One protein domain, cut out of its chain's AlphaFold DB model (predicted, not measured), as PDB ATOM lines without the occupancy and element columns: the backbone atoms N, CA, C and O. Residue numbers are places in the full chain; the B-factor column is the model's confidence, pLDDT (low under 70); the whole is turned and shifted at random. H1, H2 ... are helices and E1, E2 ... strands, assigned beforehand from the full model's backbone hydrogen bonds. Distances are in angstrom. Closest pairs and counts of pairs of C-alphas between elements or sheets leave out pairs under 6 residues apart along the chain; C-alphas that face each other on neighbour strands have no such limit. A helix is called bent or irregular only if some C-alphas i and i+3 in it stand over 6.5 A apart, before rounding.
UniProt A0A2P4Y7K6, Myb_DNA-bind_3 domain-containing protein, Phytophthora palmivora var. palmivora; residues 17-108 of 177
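What this domain is: This is residues 17 to 108 of the 177 residues of the protein "Myb_DNA-bind_3 domain-containing protein" of Phytophthora palmivora var. palmivora (UniProt A0A2P4Y7K6). One long helix, H2, bridges two ends of an elongated model: H1 crosses near its first residues, with H5 packing on its middle on the H1 side, and at its other end the small hairpin E1 and E2 sits with H3 and H4. After H4 the chain folds back through residues 89 to 94 to H5, which comes close to H1. The printed part has 92 residues, with five named helices and two named strands in the order H1, H2, E1, E2, H3, H4, H5; the two strands form an antiparallel sheet, and the class is mostly helix. The whole is compact by its radius of gyration of the C-alphas, 14.2 A, though its outline is elongated, with spans of 42 by 22 by 20 A.

Where its parts are: H1, residues 17 to 30, begins at C-alpha 17 (314.314, 380.660, 230.928) and is 19.9 A long. H2, residues 36 to 54, is 26.3 A long and begins at C-alpha 36 (322.028, 378.588, 239.115). E1, residues 58 to 61, is 10.2 A long, and E2, residues 66 to 69, is 9.4 A long. H3, residues 71 to 80, is 14.6 A long. H4, residues 82 to 88, is 11.5 A long and irregular: C-alphas 83 and 86 are 7.4 A apart. H5, residues 95 to 106, is 15.7 A long and ends at C-alpha 106 (316.597, 365.187, 228.094).

How they stand to each other: H1 touches H2 with residues 19 to 23 alone, about perpendicular at 82 degrees; the closest C-alphas, of Thr 23 and Lys 36, are 6.3 A apart. H2 touches H5 with residues 42 to 46 alone, about perpendicular at 85 degrees; the closest C-alphas, of Tyr 46 and Tyr 95, are 6.7 A apart. H1 and H5 are close but not clearly touching, with C-alphas 26 and 101 closest at 7.5 A. The closest C-alphas of H2 and E1, those of Leu 53 and Gly 59, are 6.1 A apart. E1 and E2 form a hairpin at 145 degrees, with N 59 and O 68 at 2.7 A and N 68 and O 59 at 2.8 A, within hydrogen-bond range. The closest C-alphas of E2 and H4, those of Val 67 and Arg 88, are 6.2 A apart. H3 and H4 are close but not clearly touching, opposite ways at a shallow tilt of 31 degrees; the closest C-alphas, of Val 78 and Val 85, are 5.9 A apart. H2 and H4 are near each other, while H1 and H3 are apart. Every O i to N i+4 pair is within hydrogen-bond range in H1, H2 and H5, against 5 of 6 in H3 and 0 of 3 in H4, which has 2 of 4 O i to N i+3 pairs within range.

The domain as a whole: The two C-alphas farthest apart, of Glu 17 and Asp 72, are 42.7 A apart. The printed part has no cut and no long link; the H4 to H5 link is short and the others are tight. The mean pLDDT of the printed part is 75.3, and residues 17, 30 to 31, 89, 91 and 102 to 108 are under 70.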
ATOM      1  N   GLU A  17     315.553 381.328 230.504       66.81
ATOM      2  CA  GLU A  17     314.314 380.660 230.928       66.81
ATOM      3  C   GLU A  17     314.490 379.160 231.202       66.81
ATOM      4  O   GLU A  17     313.985 378.668 232.204       66.81
ATOM      5  N   ALA A  18     315.280 378.446 230.395       71.19
ATOM      6  CA  ALA A  18     315.557 377.028 230.614       71.19
ATOM      7  C   ALA A  18     316.347 376.806 231.912       71.19
ATOM      8  O   ALA A  18     316.040 375.898 232.674       71.19
ATOM      9  N   TRP A  19     317.310 377.681 232.228       73.50
ATOM     10  CA  TRP A  19     318.009 377.616 233.517       73.50
ATOM     11  C   TRP A  19     317.087 377.898 234.702       73.50
ATOM     12  O   TRP A  19     317.278 377.292 235.750       73.50
ATOM     13  N   VAL A  20     316.114 378.802 234.557       77.12
ATOM     14  CA  VAL A  20     315.125 379.083 235.610       77.12
ATOM     15  C   VAL A  20     314.220 377.872 235.819       77.12
ATOM     16  O   VAL A  20     314.059 377.448 236.957       77.12
ATOM     17  N   ALA A  21     313.716 377.268 234.740       77.62
ATOM     18  CA  ALA A  21     312.903 376.055 234.809       77.62
ATOM     19  C   ALA A  21     313.672 374.880 235.434       77.62
ATOM     20  O   ALA A  21     313.170 374.246 236.355       77.62
ATOM     21  N   VAL A  22     314.922 374.645 235.014       73.69
ATOM     22  CA  VAL A  22     315.796 373.606 235.591       73.69
ATOM     23  C   VAL A  22     316.086 373.886 237.066       73.69
ATOM     24  O   VAL A  22     316.037 372.975 237.885       73.69
ATOM     25  N   THR A  23     316.346 375.146 237.430       77.56
ATOM     26  CA  THR A  23     316.582 375.530 238.832       77.56
ATOM     27  C   THR A  23     315.344 375.303 239.687       77.56
ATOM     28  O   THR A  23     315.451 374.713 240.756       77.56
ATOM     29  N   ALA A  24     314.168 375.701 239.206       79.44
ATOM     30  CA  ALA A  24     312.906 375.476 239.899       79.44
ATOM     31  C   ALA A  24     312.592 373.978 240.040       79.44
ATOM     32  O   ALA A  24     312.237 373.539 241.127       79.44
ATOM     33  N   ALA A  25     312.794 373.186 238.982       76.62
ATOM     34  CA  ALA A  25     312.573 371.742 239.005       76.62
ATOM     35  C   ALA A  25     313.503 371.032 239.999       76.62
ATOM     36  O   ALA A  25     313.039 370.208 240.784       76.62
ATOM     37  N   ILE A  26     314.792 371.392 240.022       75.50
ATOM     38  CA  ILE A  26     315.765 370.891 241.007       75.50
ATOM     39  C   ILE A  26     315.323 371.261 242.417       75.50
ATOM     40  O   ILE A  26     315.247 370.405 243.295       75.50
ATOM     41  N   ASN A  27     314.997 372.531 242.629       80.69
ATOM     42  CA  ASN A  27     314.629 373.029 243.944       80.69
ATOM     43  C   ASN A  27     313.357 372.355 244.469       80.69
ATOM     44  O   ASN A  27     313.300 371.955 245.626       80.69
ATOM     45  N   GLN A  28     312.380 372.129 243.592       79.94
ATOM     46  CA  GLN A  28     311.144 371.424 243.912       79.94
ATOM     47  C   GLN A  28     311.364 369.927 244.176       79.94
ATOM     48  O   GLN A  28     310.753 369.378 245.087       79.94
ATOM     49  N   LYS A  29     312.224 369.258 243.398       70.38
ATOM     50  CA  LYS A  29     312.495 367.818 243.541       70.38
ATOM     51  C   LYS A  29     313.305 367.488 244.791       70.38
ATOM     52  O   LYS A  29     313.021 366.489 245.441       70.38
ATOM     53  N   PHE A  30     314.281 368.327 245.135       68.00
ATOM     54  CA  PHE A  30     315.144 368.116 246.302       68.00
ATOM     55  C   PHE A  30     314.676 368.861 247.553       68.00
ATOM     56  O   PHE A  30     315.234 368.638 248.623       68.00
ATOM     57  N   GLY A  31     313.683 369.748 247.432       69.56
ATOM     58  CA  GLY A  31     313.281 370.644 248.518       69.56
ATOM     59  C   GLY A  31     314.402 371.602 248.937       69.56
ATOM     60  O   GLY A  31     314.495 371.965 250.106       69.56
ATOM     61  N   LEU A  32     315.291 371.962 248.006       73.94
ATOM     62  CA  LEU A  32     316.454 372.821 248.254       73.94
ATOM     63  C   LEU A  32     316.288 374.160 247.538       73.94
ATOM     64  O   LEU A  32     315.627 374.232 246.517       73.94
ATOM     65  N   GLU A  33     316.954 375.211 248.007       78.00
ATOM     66  CA  GLU A  33     317.025 376.504 247.309       78.00
ATOM     67  C   GLU A  33     318.383 376.666 246.613       78.00
ATOM     68  O   GLU A  33     319.177 377.554 246.922       78.00
ATOM     69  N   LEU A  34     318.694 375.761 245.679       75.69
ATOM     70  CA  LEU A  34     319.946 375.829 244.933       75.69
ATOM     71  C   LEU A  34     319.923 376.993 243.940       75.69
ATOM     72  O   LEU A  34     318.938 377.250 243.246       75.69
ATOM     73  N   VAL A  35     321.058 377.685 243.842       83.75
ATOM     74  CA  VAL A  35     321.248 378.790 242.893       83.75
ATOM     75  C   VAL A  35     321.792 378.244 241.573       83.75
ATOM     76  O   VAL A  35     322.548 377.271 241.551       83.75
ATOM     77  N   LYS A  36     321.507 378.924 240.455       78.75
ATOM     78  CA  LYS A  36     322.028 378.588 239.115       78.75
ATOM     79  C   LYS A  36     323.521 378.220 239.096       78.75
ATOM     80  O   LYS A  36     323.914 377.315 238.366       78.75
ATOM     81  N   GLN A  37     324.360 378.909 239.875       80.31
ATOM     82  CA  GLN A  37     325.796 378.602 239.968       80.31
ATOM     83  C   GLN A  37     326.067 377.221 240.572       80.31
ATOM     84  O   GLN A  37     326.898 376.481 240.054       80.31
ATOM     85  N   GLN A  38     325.334 376.845 241.621       80.25
ATOM     86  CA  GLN A  38     325.459 375.529 242.243       80.25
ATOM     87  C   GLN A  38     325.005 374.429 241.287       80.25
ATOM     88  O   GLN A  38     325.664 373.400 241.187       80.25
ATOM     89  N   ILE A  39     323.936 374.665 240.527       79.00
ATOM     90  CA  ILE A  39     323.467 373.723 239.505       79.00
ATOM     91  C   ILE A  39     324.491 373.596 238.381       79.00
ATOM     92  O   ILE A  39     324.798 372.490 237.956       79.00
ATOM     93  N   LYS A  40     325.074 374.710 237.926       79.62
ATOM     94  CA  LYS A  40     326.117 374.694 236.896       79.62
ATOM     95  C   LYS A  40     327.368 373.942 237.362       79.62
ATOM     96  O   LYS A  40     327.918 373.170 236.585       79.62
ATOM     97  N   SER A  41     327.790 374.140 238.609       81.62
ATOM     98  CA  SER A  41     328.903 373.397 239.211       81.62
ATOM     99  C   SER A  41     328.592 371.901 239.290       81.62
ATOM    100  O   SER A  41     329.396 371.093 238.843       81.62
ATOM    101  N   ARG A  42     327.394 371.536 239.755       78.75
ATOM    102  CA  ARG A  42     326.932 370.143 239.821       78.75
ATOM    103  C   ARG A  42     326.845 369.487 238.441       78.75
ATOM    104  O   ARG A  42     327.266 368.348 238.286       78.75
ATOM    105  N   LEU A  43     326.360 370.216 237.436       77.50
ATOM    106  CA  LEU A  43     326.331 369.757 236.048       77.50
ATOM    107  C   LEU A  43     327.743 369.554 235.500       77.50
ATOM    108  O   LEU A  43     328.002 368.549 234.852       77.50
ATOM    109  N   GLN A  44     328.670 370.469 235.785       79.31
ATOM    110  CA  GLN A  44     330.063 370.310 235.375       79.31
ATOM    111  C   GLN A  44     330.669 369.031 235.965       79.31
ATOM    112  O   GLN A  44     331.338 368.292 235.247       79.31
ATOM    113  N   THR A  45     330.392 368.747 237.240       77.88
ATOM    114  CA  THR A  45     330.785 367.495 237.897       77.88
ATOM    115  C   THR A  45     330.152 366.280 237.244       77.88
ATOM    116  O   THR A  45     330.855 365.325 236.935       77.88
ATOM    117  N   TYR A  46     328.852 366.332 236.963       79.50
ATOM    118  CA  TYR A  46     328.151 365.261 236.266       79.50
ATOM    119  C   TYR A  46     328.752 364.977 234.883       79.50
ATOM    120  O   TYR A  46     329.056 363.829 234.586       79.50
ATOM    121  N   THR A  47     328.983 366.001 234.055       78.31
ATOM    122  CA  THR A  47     329.565 365.831 232.714       78.31
ATOM    123  C   THR A  47     330.989 365.290 232.776       78.31
ATOM    124  O   THR A  47     331.342 364.431 231.974       78.31
ATOM    125  N   ALA A  48     331.801 365.754 233.729       79.69
ATOM    126  CA  ALA A  48     333.153 365.235 233.909       79.69
ATOM    127  C   ALA A  48     333.132 363.753 234.294       79.69
ATOM    128  O   ALA A  48     333.814 362.953 233.663       79.69
ATOM    129  N   VAL A  49     332.308 363.377 235.274       77.56
ATOM    130  CA  VAL A  49     332.162 361.982 235.717       77.56
ATOM    131  C   VAL A  49     331.568 361.116 234.614       77.56
ATOM    132  O   VAL A  49     332.079 360.040 234.355       77.56
ATOM    133  N   SER A  50     330.547 361.591 233.905       79.50
ATOM    134  CA  SER A  50     329.972 360.892 232.754       79.50
ATOM    135  C   SER A  50     331.018 360.662 231.654       79.50
ATOM    136  O   SER A  50     331.111 359.563 231.115       79.50
ATOM    137  N   GLY A  51     331.873 361.655 231.386       79.00
ATOM    138  CA  GLY A  51     333.006 361.512 230.472       79.00
ATOM    139  C   GLY A  51     334.050 360.502 230.961       79.00
ATOM    140  O   GLY A  51     334.549 359.723 230.156       79.00
ATOM    141  N   MET A  52     334.338 360.470 232.267       78.75
ATOM    142  CA  MET A  52     335.214 359.456 232.871       78.75
ATOM    143  C   MET A  52     334.617 358.057 232.724       78.75
ATOM    144  O   MET A  52     335.301 357.167 232.249       78.75
ATOM    145  N   LEU A  53     333.336 357.869 233.047       78.81
ATOM    146  CA  LEU A  53     332.642 356.581 232.923       78.81
ATOM    147  C   LEU A  53     332.504 356.103 231.473       78.81
ATOM    148  O   LEU A  53     332.412 354.906 231.227       78.81
ATOM    149  N   SER A  54     332.502 357.028 230.510       78.88
ATOM    150  CA  SER A  54     332.584 356.694 229.088       78.88
ATOM    151  C   SER A  54     333.994 356.276 228.655       78.88
ATOM    152  O   SER A  54     334.139 355.686 227.584       78.88
ATOM    153  N   ALA A  55     335.032 356.607 229.427       76.88
ATOM    154  CA  ALA A  55     336.398 356.195 229.148       76.88
ATOM    155  C   ALA A  55     336.651 354.774 229.682       76.88
ATOM    156  O   ALA A  55     336.220 354.397 230.770       76.88
ATOM    157  N   SER A  56     337.382 353.974 228.903       71.00
ATOM    158  CA  SER A  56     337.762 352.616 229.305       71.00
ATOM    159  C   SER A  56     338.658 352.660 230.549       71.00
ATOM    160  O   SER A  56     339.644 353.395 230.568       71.00
ATOM    161  N   GLY A  57     338.323 351.879 231.581       75.38
ATOM    162  CA  GLY A  57     339.096 351.790 232.829       75.38
ATOM    163  C   GLY A  57     338.502 352.533 234.031       75.38
ATOM    164  O   GLY A  57     339.054 352.437 235.127       75.38
ATOM    165  N   PHE A  58     337.369 353.218 233.858       80.94
ATOM    166  CA  PHE A  58     336.617 353.829 234.952       80.94
ATOM    167  C   PHE A  58     335.318 353.059 235.206       80.94
ATOM    168  O   PHE A  58     334.557 352.756 234.291       80.94
ATOM    169  N   GLY A  59     335.061 352.755 236.470       81.69
ATOM    170  CA  GLY A  59     333.813 352.202 236.973       81.69
ATOM    171  C   GLY A  59     333.047 353.216 237.820       81.69
ATOM    172  O   GLY A  59     333.593 354.214 238.297       81.69
ATOM    173  N   TRP A  60     331.767 352.938 238.039       85.06
ATOM    174  CA  TRP A  60     330.896 353.714 238.919       85.06
ATOM    175  C   TRP A  60     330.392 352.835 240.057       85.06
ATOM    176  O   TRP A  60     329.893 351.740 239.803       85.06
ATOM    177  N   ASP A  61     330.483 353.319 241.295       82.38
ATOM    178  CA  ASP A  61     329.792 352.712 242.432       82.38
ATOM    179  C   ASP A  61     328.447 353.431 242.651       82.38
ATOM    180  O   ASP A  61     328.437 354.558 243.159       82.38
ATOM    181  N   PRO A  62     327.297 352.818 242.305       75.81
ATOM    182  CA  PRO A  62     325.986 353.443 242.481       75.81
ATOM    183  C   PRO A  62     325.526 353.501 243.947       75.81
ATOM    184  O   PRO A  62     324.616 354.263 244.268       75.81
ATOM    185  N   VAL A  63     326.139 352.720 244.847       75.44
ATOM    186  CA  VAL A  63     325.787 352.670 246.275       75.44
ATOM    187  C   VAL A  63     326.455 353.821 247.017       75.44
ATOM    188  O   VAL A  63     325.828 354.523 247.811       75.44
ATOM    189  N   ARG A  64     327.741 354.035 246.745       73.56
ATOM    190  CA  ARG A  64     328.566 355.067 247.388       73.56
ATOM    191  C   ARG A  64     328.603 356.367 246.586       73.56
ATOM    192  O   ARG A  64     329.010 357.390 247.129       73.56
ATOM    193  N   ASN A  65     328.137 356.347 245.337       78.12
ATOM    194  CA  ASN A  65     328.199 357.451 244.378       78.12
ATOM    195  C   ASN A  65     329.625 357.979 244.178       78.12
ATOM    196  O   ASN A  65     329.864 359.187 244.236       78.12
ATOM    197  N   VAL A  66     330.578 357.067 243.997       80.62
ATOM    198  CA  VAL A  66     331.995 357.391 243.783       80.62
ATOM    199  C   VAL A  66     332.513 356.726 242.515       80.62
ATOM    200  O   VAL A  66     332.011 355.686 242.084       80.62
ATOM    201  N   VAL A  67     333.543 357.330 241.927       80.94
ATOM    202  CA  VAL A  67     334.246 356.767 240.772       80.94
ATOM    203  C   VAL A  67     335.176 355.652 241.256       80.94
ATOM    204  O   VAL A  67     336.047 355.880 242.094       80.94
ATOM    205  N   LEU A  68     334.990 354.444 240.724       81.75
ATOM    206  CA  LEU A  68     335.865 353.296 240.947       81.75
ATOM    207  C   LEU A  68     336.922 353.272 239.850       81.75
ATOM    208  O   LEU A  68     336.617 353.017 238.692       81.75
ATOM    209  N   VAL A  69     338.172 353.542 240.191       85.06
ATOM    210  CA  VAL A  69     339.262 353.604 239.214       85.06
ATOM    211  C   VAL A  69     340.575 353.208 239.877       85.06
ATOM    212  O   VAL A  69     340.757 353.413 241.081       85.06
ATOM    213  N   HIS A  70     341.474 352.620 239.088       84.69
ATOM    214  CA  HIS A  70     342.828 352.294 239.525       84.69
ATOM    215  C   HIS A  70     343.635 353.569 239.809       84.69
ATOM    216  O   HIS A  70     343.491 354.550 239.077       84.69
ATOM    217  N   ASP A  71     344.495 353.558 240.833       84.62
ATOM    218  CA  ASP A  71     345.318 354.723 241.195       84.62
ATOM    219  C   ASP A  71     346.123 355.251 239.997       84.62
ATOM    220  O   ASP A  71     346.049 356.443 239.718       84.62
ATOM    221  N   ASP A  72     346.760 354.376 239.208       84.94
ATOM    222  CA  ASP A  72     347.556 354.790 238.037       84.94
ATOM    223  C   ASP A  72     346.751 355.593 236.999       84.94
ATOM    224  O   ASP A  72     347.221 356.598 236.467       84.94
ATOM    225  N   VAL A  73     345.516 355.167 236.712       83.38
ATOM    226  CA  VAL A  73     344.640 355.837 235.734       83.38
ATOM    227  C   VAL A  73     344.102 357.149 236.313       83.38
ATOM    228  O   VAL A  73     343.943 358.139 235.596       83.38
ATOM    229  N   TRP A  74     343.841 357.179 237.621       84.12
ATOM    230  CA  TRP A  74     343.391 358.381 238.314       84.12
ATOM    231  C   TRP A  74     344.470 359.462 238.373       84.12
ATOM    232  O   TRP A  74     344.169 360.631 238.133       84.12
ATOM    233  N   GLU A  75     345.717 359.093 238.667       83.81
ATOM    234  CA  GLU A  75     346.840 360.031 238.726       83.81
ATOM    235  C   GLU A  75     347.118 360.678 237.362       83.81
ATOM    236  O   GLU A  75     347.304 361.897 237.288       83.81
ATOM    237  N   ASP A  76     347.057 359.902 236.273       85.81
ATOM    238  CA  ASP A  76     347.179 360.437 234.913       85.81
ATOM    239  C   ASP A  76     346.033 361.412 234.580       85.81
ATOM    240  O   ASP A  76     346.261 362.527 234.095       85.81
ATOM    241  N   TYR A  77     344.799 361.063 234.956       80.06
ATOM    242  CA  TYR A  77     343.629 361.919 234.748       80.06
ATOM    243  C   TYR A  77     343.698 363.236 235.543       80.06
ATOM    244  O   TYR A  77     343.418 364.324 235.020       80.06
ATOM    245  N   VAL A  78     344.112 363.157 236.809       84.12
ATOM    246  CA  VAL A  78     344.315 364.302 237.706       84.12
ATOM    247  C   VAL A  78     345.389 365.247 237.182       84.12
ATOM    248  O   VAL A  78     345.249 366.464 237.325       84.12
ATOM    249  N   LYS A  79     346.438 364.724 236.539       83.12
ATOM    250  CA  LYS A  79     347.506 365.541 235.953       83.12
ATOM    251  C   LYS A  79     346.971 366.503 234.891       83.12
ATOM    252  O   LYS A  79     347.423 367.645 234.812       83.12
ATOM    253  N   GLY A  80     345.980 366.065 234.114       80.12
ATOM    254  CA  GLY A  80     345.259 366.916 233.166       80.12
ATOM    255  C   GLY A  80     344.224 367.828 233.829       80.12
ATOM    256  O   GLY A  80     343.919 368.899 233.305       80.12
ATOM    257  N   ASN A  81     343.679 367.430 234.983       72.31
ATOM    258  CA  ASN A  81     342.599 368.153 235.643       72.31
ATOM    259  C   ASN A  81     342.698 368.107 237.187       72.31
ATOM    260  O   ASN A  81     341.926 367.399 237.842       72.31
ATOM    261  N   PRO A  82     343.552 368.945 237.807       76.06
ATOM    262  CA  PRO A  82     343.803 368.911 239.254       76.06
ATOM    263  C   PRO A  82     342.579 369.278 240.106       76.06
ATOM    264  O   PRO A  82     342.544 369.012 241.300       76.06
ATOM    265  N   LYS A  83     341.540 369.861 239.497       73.75
ATOM    266  CA  LYS A  83     340.275 370.209 240.161       73.75
ATOM    267  C   LYS A  83     339.443 368.996 240.588       73.75
ATOM    268  O   LYS A  83     338.517 369.170 241.374       73.75
ATOM    269  N   TRP A  84     339.731 367.806 240.056       74.62
ATOM    270  CA  TRP A  84     338.967 366.592 240.360       74.62
ATOM    271  C   TRP A  84     339.633 365.692 241.395       74.62
ATOM    272  O   TRP A  84     339.019 364.707 241.774       74.62
ATOM    273  N   VAL A  85     340.829 366.033 241.890       76.31
ATOM    274  CA  VAL A  85     341.574 365.234 242.885       76.31
ATOM    275  C   VAL A  85     340.703 364.828 244.069       76.31
ATOM    276  O   VAL A  85     340.643 363.653 244.427       76.31
ATOM    277  N   ASP A  86     339.968 365.788 244.627       72.44
ATOM    278  CA  ASP A  86     339.128 365.575 245.807       72.44
ATOM    279  C   ASP A  86     337.868 364.743 245.507       72.44
ATOM    280  O   ASP A  86     337.234 364.192 246.411       72.44
ATOM    281  N   TYR A  87     337.502 364.595 244.230       70.25
ATOM    282  CA  TYR A  87     336.299 363.882 243.800       70.25
ATOM    283  C   TYR A  87     336.461 362.358 243.784       70.25
ATOM    284  O   TYR A  87     335.468 361.654 243.622       70.25
ATOM    285  N   ARG A  88     337.672 361.834 244.026       71.00
ATOM    286  CA  ARG A  88     337.903 360.387 244.170       71.00
ATOM    287  C   ARG A  88     337.186 359.798 245.382       71.00
ATOM    288  O   ARG A  88     336.640 358.703 245.324       71.00
ATOM    289  N   GLN A  89     337.245 360.517 246.501       66.81
ATOM    290  CA  GLN A  89     336.730 360.055 247.793       66.81
ATOM    291  C   GLN A  89     335.449 360.779 248.200       66.81
ATOM    292  O   GLN A  89     334.789 360.367 249.152       66.81
ATOM    293  N   THR A  90     335.087 361.849 247.491       73.19
ATOM    294  CA  THR A  90     333.879 362.610 247.788       73.19
ATOM    295  C   THR A  90     332.670 361.898 247.185       73.19
ATOM    296  O   THR A  90     332.548 361.857 245.960       73.19
ATOM    297  N   PRO A  91     331.750 361.360 248.008       69.56
ATOM    298  CA  PRO A  91     330.526 360.770 247.495       69.56
ATOM    299  C   PRO A  91     329.689 361.854 246.823       69.56
ATOM    300  O   PRO A  91     329.287 362.844 247.444       69.56
ATOM    301  N   LEU A  92     329.386 361.654 245.545       74.25
ATOM    302  CA  LEU A  92     328.470 362.497 244.796       74.25
ATOM    303  C   LEU A  92     327.039 362.101 245.142       74.25
ATOM    304  O   LEU A  92     326.308 361.545 244.331       74.25
ATOM    305  N   THR A  93     326.615 362.418 246.363       70.00
ATOM    306  CA  THR A  93     325.267 362.124 246.886       70.00
ATOM    307  C   THR A  93     324.139 362.639 245.992       70.00
ATOM    308  O   THR A  93     323.032 362.115 246.030       70.00
ATOM    309  N   TYR A  94     324.425 363.634 245.153       70.75
ATOM    310  CA  TYR A  94     323.476 364.204 244.202       70.75
ATOM    311  C   TYR A  94     323.634 363.671 242.771       70.75
ATOM    312  O   TYR A  94     322.988 364.193 241.873       70.75
ATOM    313  N   TYR A  95     324.480 362.671 242.518       74.50
ATOM    314  CA  TYR A  95     324.703 362.156 241.166       74.50
ATOM    315  C   TYR A  95     323.449 361.494 240.594       74.50
ATOM    316  O   TYR A  95     322.982 361.930 239.553       74.50
ATOM    317  N   ASN A  96     322.839 360.533 241.301       73.12
ATOM    318  CA  ASN A  96     321.587 359.890 240.858       73.12
ATOM    319  C   ASN A  96     320.455 360.901 240.649       73.12
ATOM    320  O   ASN A  96     319.680 360.813 239.709       73.12
ATOM    321  N   ALA A  97     320.410 361.901 241.519       73.38
ATOM    322  CA  ALA A  97     319.517 363.045 241.454       73.38
ATOM    323  C   ALA A  97     319.706 363.888 240.178       73.38
ATOM    324  O   ALA A  97     318.740 364.322 239.553       73.38
ATOM    325  N   LEU A  98     320.961 364.127 239.792       73.44
ATOM    326  CA  LEU A  98     321.303 364.799 238.543       73.44
ATOM    327  C   LEU A  98     320.995 363.895 237.349       73.44
ATOM    328  O   LEU A  98     320.423 364.391 236.393       73.44
ATOM    329  N   VAL A  99     321.301 362.597 237.409       74.50
ATOM    330  CA  VAL A  99     320.957 361.615 236.369       74.50
ATOM    331  C   VAL A  99     319.451 361.606 236.127       74.50
ATOM    332  O   VAL A  99     319.038 361.885 235.016       74.50
ATOM    333  N   GLU A 100     318.624 361.417 237.158       73.81
ATOM    334  CA  GLU A 100     317.161 361.406 237.025       73.81
ATOM    335  C   GLU A 100     316.638 362.710 236.410       73.81
ATOM    336  O   GLU A 100     315.762 362.701 235.547       73.81
ATOM    337  N   LEU A 101     317.195 363.851 236.815       70.50
ATOM    338  CA  LEU A 101     316.799 365.132 236.257       70.50
ATOM    339  C   LEU A 101     317.275 365.301 234.813       70.50
ATOM    340  O   LEU A 101     316.510 365.780 233.985       70.50
ATOM    341  N   PHE A 102     318.526 364.977 234.496       67.00
ATOM    342  CA  PHE A 102     319.085 365.175 233.162       67.00
ATOM    343  C   PHE A 102     318.536 364.148 232.185       67.00
ATOM    344  O   PHE A 102     318.098 364.551 231.121       67.00
ATOM    345  N   GLU A 103     318.450 362.873 232.546       65.62
ATOM    346  CA  GLU A 103     317.747 361.857 231.767       65.62
ATOM    347  C   GLU A 103     316.256 362.183 231.670       65.62
ATOM    348  O   GLU A 103     315.712 362.115 230.584       65.62
ATOM    349  N   GLY A 104     315.599 362.657 232.731       56.00
ATOM    350  CA  GLY A 104     314.187 363.052 232.688       56.00
ATOM    351  C   GLY A 104     313.909 364.310 231.856       56.00
ATOM    352  O   GLY A 104     312.921 364.371 231.133       56.00
ATOM    353  N   THR A 105     314.788 365.313 231.896       54.66
ATOM    354  CA  THR A 105     314.647 366.570 231.132       54.66
ATOM    355  C   THR A 105     315.131 366.406 229.688       54.66
ATOM    356  O   THR A 105     314.603 367.059 228.793       54.66
ATOM    357  N   TYR A 106     316.105 365.525 229.435       46.75
ATOM    358  CA  TYR A 106     316.597 365.187 228.094       46.75
ATOM    359  C   TYR A 106     315.699 364.147 227.401       46.75
ATOM    360  O   TYR A 106     315.484 364.242 226.197       46.75
ATOM    361  N   ALA A 107     315.114 363.204 228.154       38.69
ATOM    362  CA  ALA A 107     314.111 362.243 227.681       38.69
ATOM    363  C   ALA A 107     312.676 362.779 227.739       38.69
ATOM    364  O   ALA A 107     311.780 362.144 227.182       38.69
ATOM    365  N   THR A 108     312.447 363.989 228.270       41.53
ATOM    366  CA  THR A 108     311.308 364.814 227.833       41.53
ATOM    367  C   THR A 108     311.600 365.291 226.405       41.53
ATOM    368  O   THR A 108     311.730 366.473 226.104       41.53
TER     369      THR A 108